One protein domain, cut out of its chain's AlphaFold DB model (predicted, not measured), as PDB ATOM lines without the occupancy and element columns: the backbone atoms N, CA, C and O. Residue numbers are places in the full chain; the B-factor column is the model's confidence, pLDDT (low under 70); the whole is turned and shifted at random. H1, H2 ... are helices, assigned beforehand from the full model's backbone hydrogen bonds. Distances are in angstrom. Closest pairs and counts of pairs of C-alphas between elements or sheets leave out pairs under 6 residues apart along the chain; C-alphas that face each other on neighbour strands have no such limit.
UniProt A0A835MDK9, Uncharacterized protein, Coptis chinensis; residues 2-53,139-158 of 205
ATOM      1  N   LYS A   2     -24.329 -33.514 -30.029       92.81
ATOM      2  CA  LYS A   2     -24.052 -34.929 -29.656       92.81
ATOM      3  C   LYS A   2     -24.249 -35.229 -28.168       92.81
ATOM      4  O   LYS A   2     -24.906 -36.200 -27.824       92.81
ATOM      5  N   LEU A   3     -23.726 -34.361 -27.302       93.25
ATOM      6  CA  LEU A   3     -23.898 -34.485 -25.855       93.25
ATOM      7  C   LEU A   3     -25.375 -34.444 -25.435       93.25
ATOM      8  O   LEU A   3     -25.805 -35.288 -24.665       93.25
ATOM      9  N   ALA A   4     -26.158 -33.511 -25.979       94.25
ATOM     10  CA  ALA A   4     -27.591 -33.409 -25.702       94.25
ATOM     11  C   ALA A   4     -28.346 -34.677 -26.136       94.25
ATOM     12  O   ALA A   4     -29.112 -35.227 -25.351       94.25
ATOM     13  N   TRP A   5     -28.058 -35.199 -27.335       94.94
ATOM     14  CA  TRP A   5     -28.609 -36.481 -27.792       94.94
ATOM     15  C   TRP A   5     -28.237 -37.642 -26.858       94.94
ATOM     16  O   TRP A   5     -29.091 -38.452 -26.502       94.94
ATOM     17  N   SER A   6     -26.978 -37.690 -26.416       94.62
ATOM     18  CA  SER A   6     -26.480 -38.686 -25.459       94.62
ATOM     19  C   SER A   6     -27.193 -38.583 -24.110       94.62
ATOM     20  O   SER A   6     -27.621 -39.580 -23.548       94.62
ATOM     21  N   MET A   7     -27.426 -37.372 -23.610       94.44
ATOM     22  CA  MET A   7     -28.173 -37.167 -22.369       94.44
ATOM     23  C   MET A   7     -29.635 -37.620 -22.483       94.44
ATOM     24  O   MET A   7     -30.210 -38.068 -21.492       94.44
ATOM     25  N   LEU A   8     -30.248 -37.518 -23.665       91.88
ATOM     26  CA  LEU A   8     -31.622 -37.967 -23.891       91.88
ATOM     27  C   LEU A   8     -31.728 -39.493 -24.006       91.88
ATOM     28  O   LEU A   8     -32.630 -40.065 -23.404       91.88
ATOM     29  N   ASN A   9     -30.800 -40.139 -24.720       91.56
ATOM     30  CA  ASN A   9     -30.940 -41.542 -25.140       91.56
ATOM     31  C   ASN A   9     -29.861 -42.491 -24.603       91.56
ATOM     32  O   ASN A   9     -30.092 -43.690 -24.493       91.56
ATOM     33  N   GLY A  10     -28.671 -41.977 -24.306       89.25
ATOM     34  CA  GLY A  10     -27.516 -42.774 -23.902       89.25
ATOM     35  C   GLY A  10     -27.724 -43.427 -22.543       89.25
ATOM     36  O   GLY A  10     -28.438 -42.897 -21.694       89.25
ATOM     37  N   THR A  11     -27.092 -44.574 -22.332       90.38
ATOM     38  CA  THR A  11     -27.062 -45.307 -21.054       90.38
ATOM     39  C   THR A  11     -25.650 -45.411 -20.484       90.38
ATOM     40  O   THR A  11     -25.457 -46.071 -19.474       90.38
ATOM     41  N   ASP A  12     -24.669 -44.781 -21.130       94.69
ATOM     42  CA  ASP A  12     -23.293 -44.725 -20.651       94.69
ATOM     43  C   ASP A  12     -23.165 -43.857 -19.390       94.69
ATOM     44  O   ASP A  12     -23.956 -42.930 -19.160       94.69
ATOM     45  N   ASP A  13     -22.126 -44.134 -18.603       95.69
ATOM     46  CA  ASP A  13     -21.866 -43.473 -17.322       95.69
ATOM     47  C   ASP A  13     -21.791 -41.953 -17.454       95.69
ATOM     48  O   ASP A  13     -22.305 -41.219 -16.608       95.69
ATOM     49  N   PHE A  14     -21.204 -41.456 -18.544       93.12
ATOM     50  CA  PHE A  14     -21.084 -40.023 -18.771       93.12
ATOM     51  C   PHE A  14     -22.453 -39.380 -19.030       93.12
ATOM     52  O   PHE A  14     -22.780 -38.352 -18.430       93.12
ATOM     53  N   SER A  15     -23.305 -39.999 -19.847       94.38
ATOM     54  CA  SER A  15     -24.693 -39.558 -20.041       94.38
ATOM     55  C   SER A  15     -25.498 -39.586 -18.742       94.38
ATOM     56  O   SER A  15     -26.280 -38.666 -18.475       94.38
ATOM     57  N   MET A  16     -25.311 -40.612 -17.908       92.75
ATOM     58  CA  MET A  16     -25.956 -40.712 -16.596       92.75
ATOM     59  C   MET A  16     -25.482 -39.619 -15.633       92.75
ATOM     60  O   MET A  16     -26.321 -38.946 -15.032       92.75
ATOM     61  N   LEU A  17     -24.173 -39.373 -15.554       94.25
ATOM     62  CA  LEU A  17     -23.571 -38.301 -14.757       94.25
ATOM     63  C   LEU A  17     -24.081 -36.920 -15.189       94.25
ATOM     64  O   LEU A  17     -24.446 -36.078 -14.368       94.25
ATOM     65  N   MET A  18     -24.143 -36.667 -16.495       93.81
ATOM     66  CA  MET A  18     -24.621 -35.384 -17.012       93.81
ATOM     67  C   MET A  18     -26.116 -35.197 -16.737       93.81
ATOM     68  O   MET A  18     -26.544 -34.100 -16.372       93.81
ATOM     69  N   ARG A  19     -26.919 -36.264 -16.826       93.25
ATOM     70  CA  ARG A  19     -28.322 -36.230 -16.397       93.25
ATOM     71  C   ARG A  19     -28.463 -35.969 -14.903       93.25
ATOM     72  O   ARG A  19     -29.246 -35.098 -14.554       93.25
ATOM     73  N   SER A  20     -27.722 -36.652 -14.032       91.81
ATOM     74  CA  SER A  20     -27.831 -36.434 -12.581       91.81
ATOM     75  C   SER A  20     -27.441 -35.007 -12.187       91.81
ATOM     76  O   SER A  20     -28.060 -34.404 -11.314       91.81
ATOM     77  N   LYS A  21     -26.468 -34.417 -12.893       92.69
ATOM     78  CA  LYS A  21     -26.042 -33.035 -12.669       92.69
ATOM     79  C   LYS A  21     -27.075 -32.001 -13.115       92.69
ATOM     80  O   LYS A  21     -27.186 -30.955 -12.469       92.69
ATOM     81  N   TYR A  22     -27.774 -32.234 -14.225       93.44
ATOM     82  CA  TYR A  22     -28.607 -31.213 -14.876       93.44
ATOM     83  C   TYR A  22     -30.103 -31.527 -14.927       93.44
ATOM     84  O   TYR A  22     -30.870 -30.709 -15.432       93.44
ATOM     85  N   LYS A  23     -30.544 -32.670 -14.399       91.00
ATOM     86  CA  LYS A  23     -31.959 -32.960 -14.165       91.00
ATOM     87  C   LYS A  23     -32.339 -32.700 -12.710       91.00
ATOM     88  O   LYS A  23     -31.564 -32.959 -11.795       91.00
ATOM     89  N   GLY A  24     -33.541 -32.173 -12.506       86.31
ATOM     90  CA  GLY A  24     -34.167 -32.055 -11.195       86.31
ATOM     91  C   GLY A  24     -34.775 -33.379 -10.726       86.31
ATOM     92  O   GLY A  24     -34.836 -34.361 -11.468       86.31
ATOM     93  N   ARG A  25     -35.295 -33.389  -9.492       80.81
ATOM     94  CA  ARG A  25     -35.957 -34.562  -8.880       80.81
ATOM     95  C   ARG A  25     -37.183 -35.053  -9.656       80.81
ATOM     96  O   ARG A  25     -37.538 -36.217  -9.568       80.81
ATOM     97  N   ASN A  26     -37.797 -34.177 -10.442       77.44
ATOM     98  CA  ASN A  26     -38.904 -34.496 -11.342       77.44
ATOM     99  C   ASN A  26     -38.456 -35.175 -12.656       77.44
ATOM    100  O   ASN A  26     -39.272 -35.348 -13.555       77.44
ATOM    101  N   GLY A  27     -37.165 -35.492 -12.820       80.88
ATOM    102  CA  GLY A  27     -36.622 -36.117 -14.030       80.88
ATOM    103  C   GLY A  27     -36.477 -35.175 -15.234       80.88
ATOM    104  O   GLY A  27     -36.061 -35.621 -16.313       80.88
ATOM    105  N   ARG A  28     -36.774 -33.878 -15.061       82.81
ATOM    106  CA  ARG A  28     -36.702 -32.841 -16.101       82.81
ATOM    107  C   ARG A  28     -35.385 -32.090 -16.039       82.81
ATOM    108  O   ARG A  28     -34.812 -31.938 -14.965       82.81
ATOM    109  N   PHE A  29     -34.918 -31.589 -17.180       89.38
ATOM    110  CA  PHE A  29     -33.761 -30.699 -17.201       89.38
ATOM    111  C   PHE A  29     -34.068 -29.391 -16.473       89.38
ATOM    112  O   PHE A  29     -35.186 -28.881 -16.519       89.38
ATOM    113  N   ILE A  30     -33.076 -28.866 -15.763       89.25
ATOM    114  CA  ILE A  30     -33.216 -27.619 -15.017       89.25
ATOM    115  C   ILE A  30     -33.435 -26.443 -15.976       89.25
ATOM    116  O   ILE A  30     -32.734 -26.296 -16.969       89.25
ATOM    117  N   HIS A  31     -34.390 -25.567 -15.683       81.56
ATOM    118  CA  HIS A  31     -34.608 -24.360 -16.493       81.56
ATOM    119  C   HIS A  31     -33.962 -23.110 -15.878       81.56
ATOM    120  O   HIS A  31     -33.691 -22.147 -16.601       81.56
ATOM    121  N   TYR A  32     -33.673 -23.157 -14.574       83.19
ATOM    122  CA  TYR A  32     -33.040 -22.083 -13.815       83.19
ATOM    123  C   TYR A  32     -31.539 -21.958 -14.120       83.19
ATOM    124  O   TYR A  32     -30.904 -22.870 -14.659       83.19
ATOM    125  N   HIS A  33     -30.965 -20.811 -13.756       81.25
ATOM    126  CA  HIS A  33     -29.541 -20.551 -13.922       81.25
ATOM    127  C   HIS A  33     -28.703 -21.446 -12.998       81.25
ATOM    128  O   HIS A  33     -28.855 -21.419 -11.778       81.25
ATOM    129  N   LYS A  34     -27.771 -22.203 -13.578       83.88
ATOM    130  CA  LYS A  34     -26.768 -22.978 -12.842       83.88
ATOM    131  C   LYS A  34     -25.386 -22.438 -13.205       83.88
ATOM    132  O   LYS A  34     -25.118 -22.343 -14.402       83.88
ATOM    133  N   PRO A  35     -24.511 -22.122 -12.229       85.19
ATOM    134  CA  PRO A  35     -23.167 -21.611 -12.497       85.19
ATOM    135  C   PRO A  35     -22.304 -22.710 -13.130       85.19
ATOM    136  O   PRO A  35     -21.608 -23.473 -12.465       85.19
ATOM    137  N   SER A  36     -22.427 -22.851 -14.444       88.12
ATOM    138  CA  SER A  36     -21.712 -23.816 -15.260       88.12
ATOM    139  C   SER A  36     -21.539 -23.234 -16.654       88.12
ATOM    140  O   SER A  36     -22.516 -23.009 -17.366       88.12
ATOM    141  N   SER A  37     -20.284 -23.042 -17.052       86.94
ATOM    142  CA  SER A  37     -19.920 -22.487 -18.360       86.94
ATOM    143  C   SER A  37     -20.464 -23.305 -19.534       86.94
ATOM    144  O   SER A  37     -20.785 -22.750 -20.578       86.94
ATOM    145  N   ILE A  38     -20.617 -24.621 -19.361       89.12
ATOM    146  CA  ILE A  38     -21.118 -25.520 -20.409       89.12
ATOM    147  C   ILE A  38     -22.646 -25.658 -20.417       89.12
ATOM    148  O   ILE A  38     -23.202 -26.097 -21.422       89.12
ATOM    149  N   TRP A  39     -23.343 -25.312 -19.325       90.94
ATOM    150  CA  TRP A  39     -24.781 -25.578 -19.204       90.94
ATOM    151  C   TRP A  39     -25.611 -24.765 -20.193       90.94
ATOM    152  O   TRP A  39     -26.523 -25.320 -20.795       90.94
ATOM    153  N   ALA A  40     -25.258 -23.496 -20.418       88.75
ATOM    154  CA  ALA A  40     -25.936 -22.660 -21.405       88.75
ATOM    155  C   ALA A  40     -25.918 -23.318 -22.798       88.75
ATOM    156  O   ALA A  40     -26.968 -23.537 -23.392       88.75
ATOM    157  N   GLY A  41     -24.745 -23.761 -23.264       90.31
ATOM    158  CA  GLY A  41     -24.624 -24.453 -24.551       90.31
ATOM    159  C   GLY A  41     -25.339 -25.810 -24.597       90.31
ATOM    160  O   GLY A  41     -25.879 -26.192 -25.634       90.31
ATOM    161  N   ILE A  42     -25.375 -26.549 -23.482       93.00
ATOM    162  CA  ILE A  42     -26.131 -27.807 -23.391       93.00
ATOM    163  C   ILE A  42     -27.638 -27.544 -23.444       93.00
ATOM    164  O   ILE A  42     -28.341 -28.288 -24.119       93.00
ATOM    165  N   LYS A  43     -28.129 -26.505 -22.761       91.19
ATOM    166  CA  LYS A  43     -29.544 -26.123 -22.731       91.19
ATOM    167  C   LYS A  43     -30.053 -25.791 -24.133       91.19
ATOM    168  O   LYS A  43     -31.046 -26.379 -24.553       91.19
ATOM    169  N   GLU A  44     -29.332 -24.947 -24.867       89.25
ATOM    170  CA  GLU A  44     -29.652 -24.633 -26.268       89.25
ATOM    171  C   GLU A  44     -29.625 -25.895 -27.138       89.25
ATOM    172  O   GLU A  44     -30.562 -26.189 -27.876       89.25
ATOM    173  N   ALA A  45     -28.591 -26.730 -26.988       92.12
ATOM    174  CA  ALA A  45     -28.511 -27.982 -27.734       92.12
ATOM    175  C   ALA A  45     -29.651 -28.960 -27.397       92.12
ATOM    176  O   ALA A  45     -30.098 -29.689 -28.277       92.12
ATOM    177  N   LEU A  46     -30.108 -29.021 -26.144       92.19
ATOM    178  CA  LEU A  46     -31.244 -29.850 -25.737       92.19
ATOM    179  C   LEU A  46     -32.544 -29.352 -26.364       92.19
ATOM    180  O   LEU A  46     -33.333 -30.182 -26.810       92.19
ATOM    181  N   PHE A  47     -32.749 -28.035 -26.426       89.12
ATOM    182  CA  PHE A  47     -33.900 -27.435 -27.098       89.12
ATOM    183  C   PHE A  47     -33.938 -27.834 -28.580       89.12
ATOM    184  O   PHE A  47     -34.892 -28.471 -29.024       89.12
ATOM    185  N   GLU A  48     -32.846 -27.580 -29.307       90.19
ATOM    186  CA  GLU A  48     -32.738 -27.886 -30.738       90.19
ATOM    187  C   GLU A  48     -32.858 -29.387 -31.040       90.19
ATOM    188  O   GLU A  48     -33.455 -29.778 -32.047       90.19
ATOM    189  N   VAL A  49     -32.280 -30.241 -30.181       92.12
ATOM    190  CA  VAL A  49     -32.367 -31.696 -30.349       92.12
ATOM    191  C   VAL A  49     -33.786 -32.193 -30.089       92.12
ATOM    192  O   VAL A  49     -34.291 -32.997 -30.867       92.12
ATOM    193  N   THR A  50     -34.428 -31.734 -29.013       89.81
ATOM    194  CA  THR A  50     -35.763 -32.218 -28.635       89.81
ATOM    195  C   THR A  50     -36.782 -31.857 -29.710       89.81
ATOM    196  O   THR A  50     -37.533 -32.732 -30.132       89.81
ATOM    197  N   ALA A  51     -36.719 -30.626 -30.232       87.81
ATOM    198  CA  ALA A  51     -37.597 -30.127 -31.293       87.81
ATOM    199  C   ALA A  51     -37.479 -30.879 -32.634       87.81
ATOM    200  O   ALA A  51     -38.347 -30.743 -33.486       87.81
ATOM    201  N   ARG A  52     -36.404 -31.647 -32.847       90.75
ATOM    202  CA  ARG A  52     -36.152 -32.425 -34.078       90.75
ATOM    203  C   ARG A  52     -36.005 -33.923 -33.814       90.75
ATOM    204  O   ARG A  52     -35.485 -34.667 -34.644       90.75
ATOM    205  N   SER A  53     -36.408 -34.361 -32.632       92.06
ATOM    206  CA  SER A  53     -36.505 -35.776 -32.284       92.06
ATOM    207  C   SER A  53     -37.969 -36.174 -32.234       92.06
ATOM    208  O   SER A  53     -38.793 -35.296 -32.068       92.06
ATOM    209  N   ASP A 139     -33.066 -37.084 -40.266       92.69
ATOM    210  CA  ASP A 139     -32.467 -38.208 -40.985       92.69
ATOM    211  C   ASP A 139     -33.550 -39.200 -41.422       92.69
ATOM    212  O   ASP A 139     -34.371 -39.630 -40.619       92.69
ATOM    213  N   VAL A 140     -33.510 -39.628 -42.687       88.88
ATOM    214  CA  VAL A 140     -34.518 -40.539 -43.267       88.88
ATOM    215  C   VAL A 140     -34.545 -41.899 -42.558       88.88
ATOM    216  O   VAL A 140     -35.579 -42.555 -42.513       88.88
ATOM    217  N   LYS A 141     -33.418 -42.339 -41.981       91.75
ATOM    218  CA  LYS A 141     -33.330 -43.589 -41.208       91.75
ATOM    219  C   LYS A 141     -33.562 -43.360 -39.711       91.75
ATOM    220  O   LYS A 141     -33.345 -44.280 -38.923       91.75
ATOM    221  N   GLY A 142     -33.924 -42.142 -39.305       90.94
ATOM    222  CA  GLY A 142     -34.103 -41.755 -37.911       90.94
ATOM    223  C   GLY A 142     -32.807 -41.743 -37.097       90.94
ATOM    224  O   GLY A 142     -32.865 -41.708 -35.866       90.94
ATOM    225  N   LYS A 143     -31.628 -41.806 -37.735       93.56
ATOM    226  CA  LYS A 143     -30.346 -41.922 -37.034       93.56
ATOM    227  C   LYS A 143     -29.739 -40.555 -36.762       93.56
ATOM    228  O   LYS A 143     -29.471 -39.753 -37.657       93.56
ATOM    229  N   PHE A 144     -29.430 -40.318 -35.493       94.44
ATOM    230  CA  PHE A 144     -28.701 -39.125 -35.104       94.44
ATOM    231  C   PHE A 144     -27.238 -39.201 -35.548       94.44
ATOM    232  O   PHE A 144     -26.527 -40.169 -35.268       94.44
ATOM    233  N   SER A 145     -26.750 -38.122 -36.152       94.31
ATOM    234  CA  SER A 145     -25.325 -37.883 -36.354       94.31
ATOM    235  C   SER A 145     -25.016 -36.407 -36.121       94.31
ATOM    236  O   SER A 145     -25.877 -35.541 -36.269       94.31
ATOM    237  N   THR A 146     -23.771 -36.085 -35.770       91.81
ATOM    238  CA  THR A 146     -23.348 -34.680 -35.653       91.81
ATOM    239  C   THR A 146     -23.476 -33.936 -36.976       91.81
ATOM    240  O   THR A 146     -23.833 -32.763 -36.965       91.81
ATOM    241  N   LYS A 147     -23.225 -34.623 -38.096       91.00
ATOM    242  CA  LYS A 147     -23.357 -34.075 -39.445       91.00
ATOM    243  C   LYS A 147     -24.812 -33.731 -39.768       91.00
ATOM    244  O   LYS A 147     -25.091 -32.581 -40.079       91.00
ATOM    245  N   SER A 148     -25.739 -34.681 -39.620       92.62
ATOM    246  CA  SER A 148     -27.165 -34.436 -39.886       92.62
ATOM    247  C   SER A 148     -27.751 -33.378 -38.947       92.62
ATOM    248  O   SER A 148     -28.548 -32.548 -39.377       92.62
ATOM    249  N   ALA A 149     -27.307 -33.340 -37.686       91.56
ATOM    250  CA  ALA A 149     -27.673 -32.274 -36.759       91.56
ATOM    251  C   ALA A 149     -27.175 -30.900 -37.227       91.56
ATOM    252  O   ALA A 149     -27.952 -29.948 -37.259       91.56
ATOM    253  N   PHE A 150     -25.907 -30.797 -37.628       88.44
ATOM    254  CA  PHE A 150     -25.346 -29.553 -38.146       88.44
ATOM    255  C   PHE A 150     -26.084 -29.078 -39.402       88.44
ATOM    256  O   PHE A 150     -26.549 -27.945 -39.432       88.44
ATOM    257  N   GLU A 151     -26.296 -29.961 -40.380       89.19
ATOM    258  CA  GLU A 151     -27.028 -29.637 -41.609       89.19
ATOM    259  C   GLU A 151     -28.474 -29.195 -41.335       89.19
ATOM    260  O   GLU A 151     -29.000 -28.335 -42.035       89.19
ATOM    261  N   SER A 152     -29.136 -29.757 -40.317       86.31
ATOM    262  CA  SER A 152     -30.496 -29.341 -39.940       86.31
ATOM    263  C   SER A 152     -30.557 -27.910 -39.389       86.31
ATOM    264  O   SER A 152     -31.524 -27.194 -39.648       86.31
ATOM    265  N   ILE A 153     -29.510 -27.469 -38.684       83.69
ATOM    266  CA  ILE A 153     -29.384 -26.090 -38.195       83.69
ATOM    267  C   ILE A 153     -28.957 -25.180 -39.350       83.69
ATOM    268  O   ILE A 153     -29.538 -24.118 -39.548       83.69
ATOM    269  N   GLU A 154     -27.982 -25.611 -40.154       78.38
ATOM    270  CA  GLU A 154     -27.444 -24.830 -41.268       78.38
ATOM    271  C   GLU A 154     -28.497 -24.549 -42.342       78.38
ATOM    272  O   GLU A 154     -28.538 -23.436 -42.846       78.38
ATOM    273  N   ARG A 155     -29.404 -25.489 -42.651       64.12
ATOM    274  CA  ARG A 155     -30.539 -25.230 -43.563       64.12
ATOM    275  C   ARG A 155     -31.432 -24.074 -43.098       64.12
ATOM    276  O   ARG A 155     -32.074 -23.444 -43.928       64.12
ATOM    277  N   THR A 156     -31.460 -23.801 -41.795       61.47
ATOM    278  CA  THR A 156     -32.191 -22.666 -41.211       61.47
ATOM    279  C   THR A 156     -31.371 -21.368 -41.284       61.47
ATOM    280  O   THR A 156     -31.922 -20.275 -41.203       61.47
ATOM    281  N   SER A 157     -30.051 -21.469 -41.456       65.38
ATOM    282  CA  SER A 157     -29.130 -20.336 -41.527       65.38
ATOM    283  C   SER A 157     -28.907 -19.877 -42.970       65.38
ATOM    284  O   SER A 157     -28.766 -20.673 -43.899       65.38
ATOM    285  N   THR A 158     -28.814 -18.567 -43.185       66.94
ATOM    286  CA  THR A 158     -28.447 -18.012 -44.491       66.94
ATOM    287  C   THR A 158     -26.980 -18.302 -44.798       66.94
ATOM    288  O   THR A 158     -26.092 -17.902 -44.042       66.94
TER     289      THR A 158
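AT A GLANCE: This is residues 2 to 53 and 139 to 158 of the 205 residues of an uncharacterized protein of Coptis chinensis (UniProt A0A835MDK9). Short helices H2 and H3 pack on H1 at steep angles, the long loop of residues 23 to 38 leads round from H2 to H3, and H4 is set off at one end, near H1 and H3. The 72 printed residues hold four named helices, H1 to H4 in order, and no named strand: all helix. The whole is only just compact, close to loose, with a radius of gyration of the C-alphas of 13.1 A and spans of 35 by 27 by 19 A.

IN THESE COORDINATES: Find C-alpha 2 at (-24.052, -34.929, -29.656); H1 runs from there to residue 9, 10.6 A. Next come H2, residues 13 to 22, 14.2 A, and H3, residues 39 to 50, 15.9 A. H4, residues 146 to 154, 12.1 A, ends at C-alpha 154, (-27.444, -24.830, -41.268).

HOW THE PARTS SIT: H1 touches H2, about perpendicular at 88 degrees; look at C-alphas 7 and 15, the closest, 4.8 A apart. H1 touches H3 at a steep tilt of 61 degrees, the same way, closest at C-alphas 4 and 46, 5.1 A. H4 is close to H1 but not clearly touching, closest at C-alphas 2 and 146, 6.0 A. In H1, H2, H3 and H4 every O i to N i+4 pair is within hydrogen-bond range.

THE WHOLE: Residues 54 to 138 are not printed; C-alphas 53 and 139 are 9.9 A apart across the cut. The link H2 to H3 is long, 16 residues. Residues 155 to 158 have pLDDT under 70.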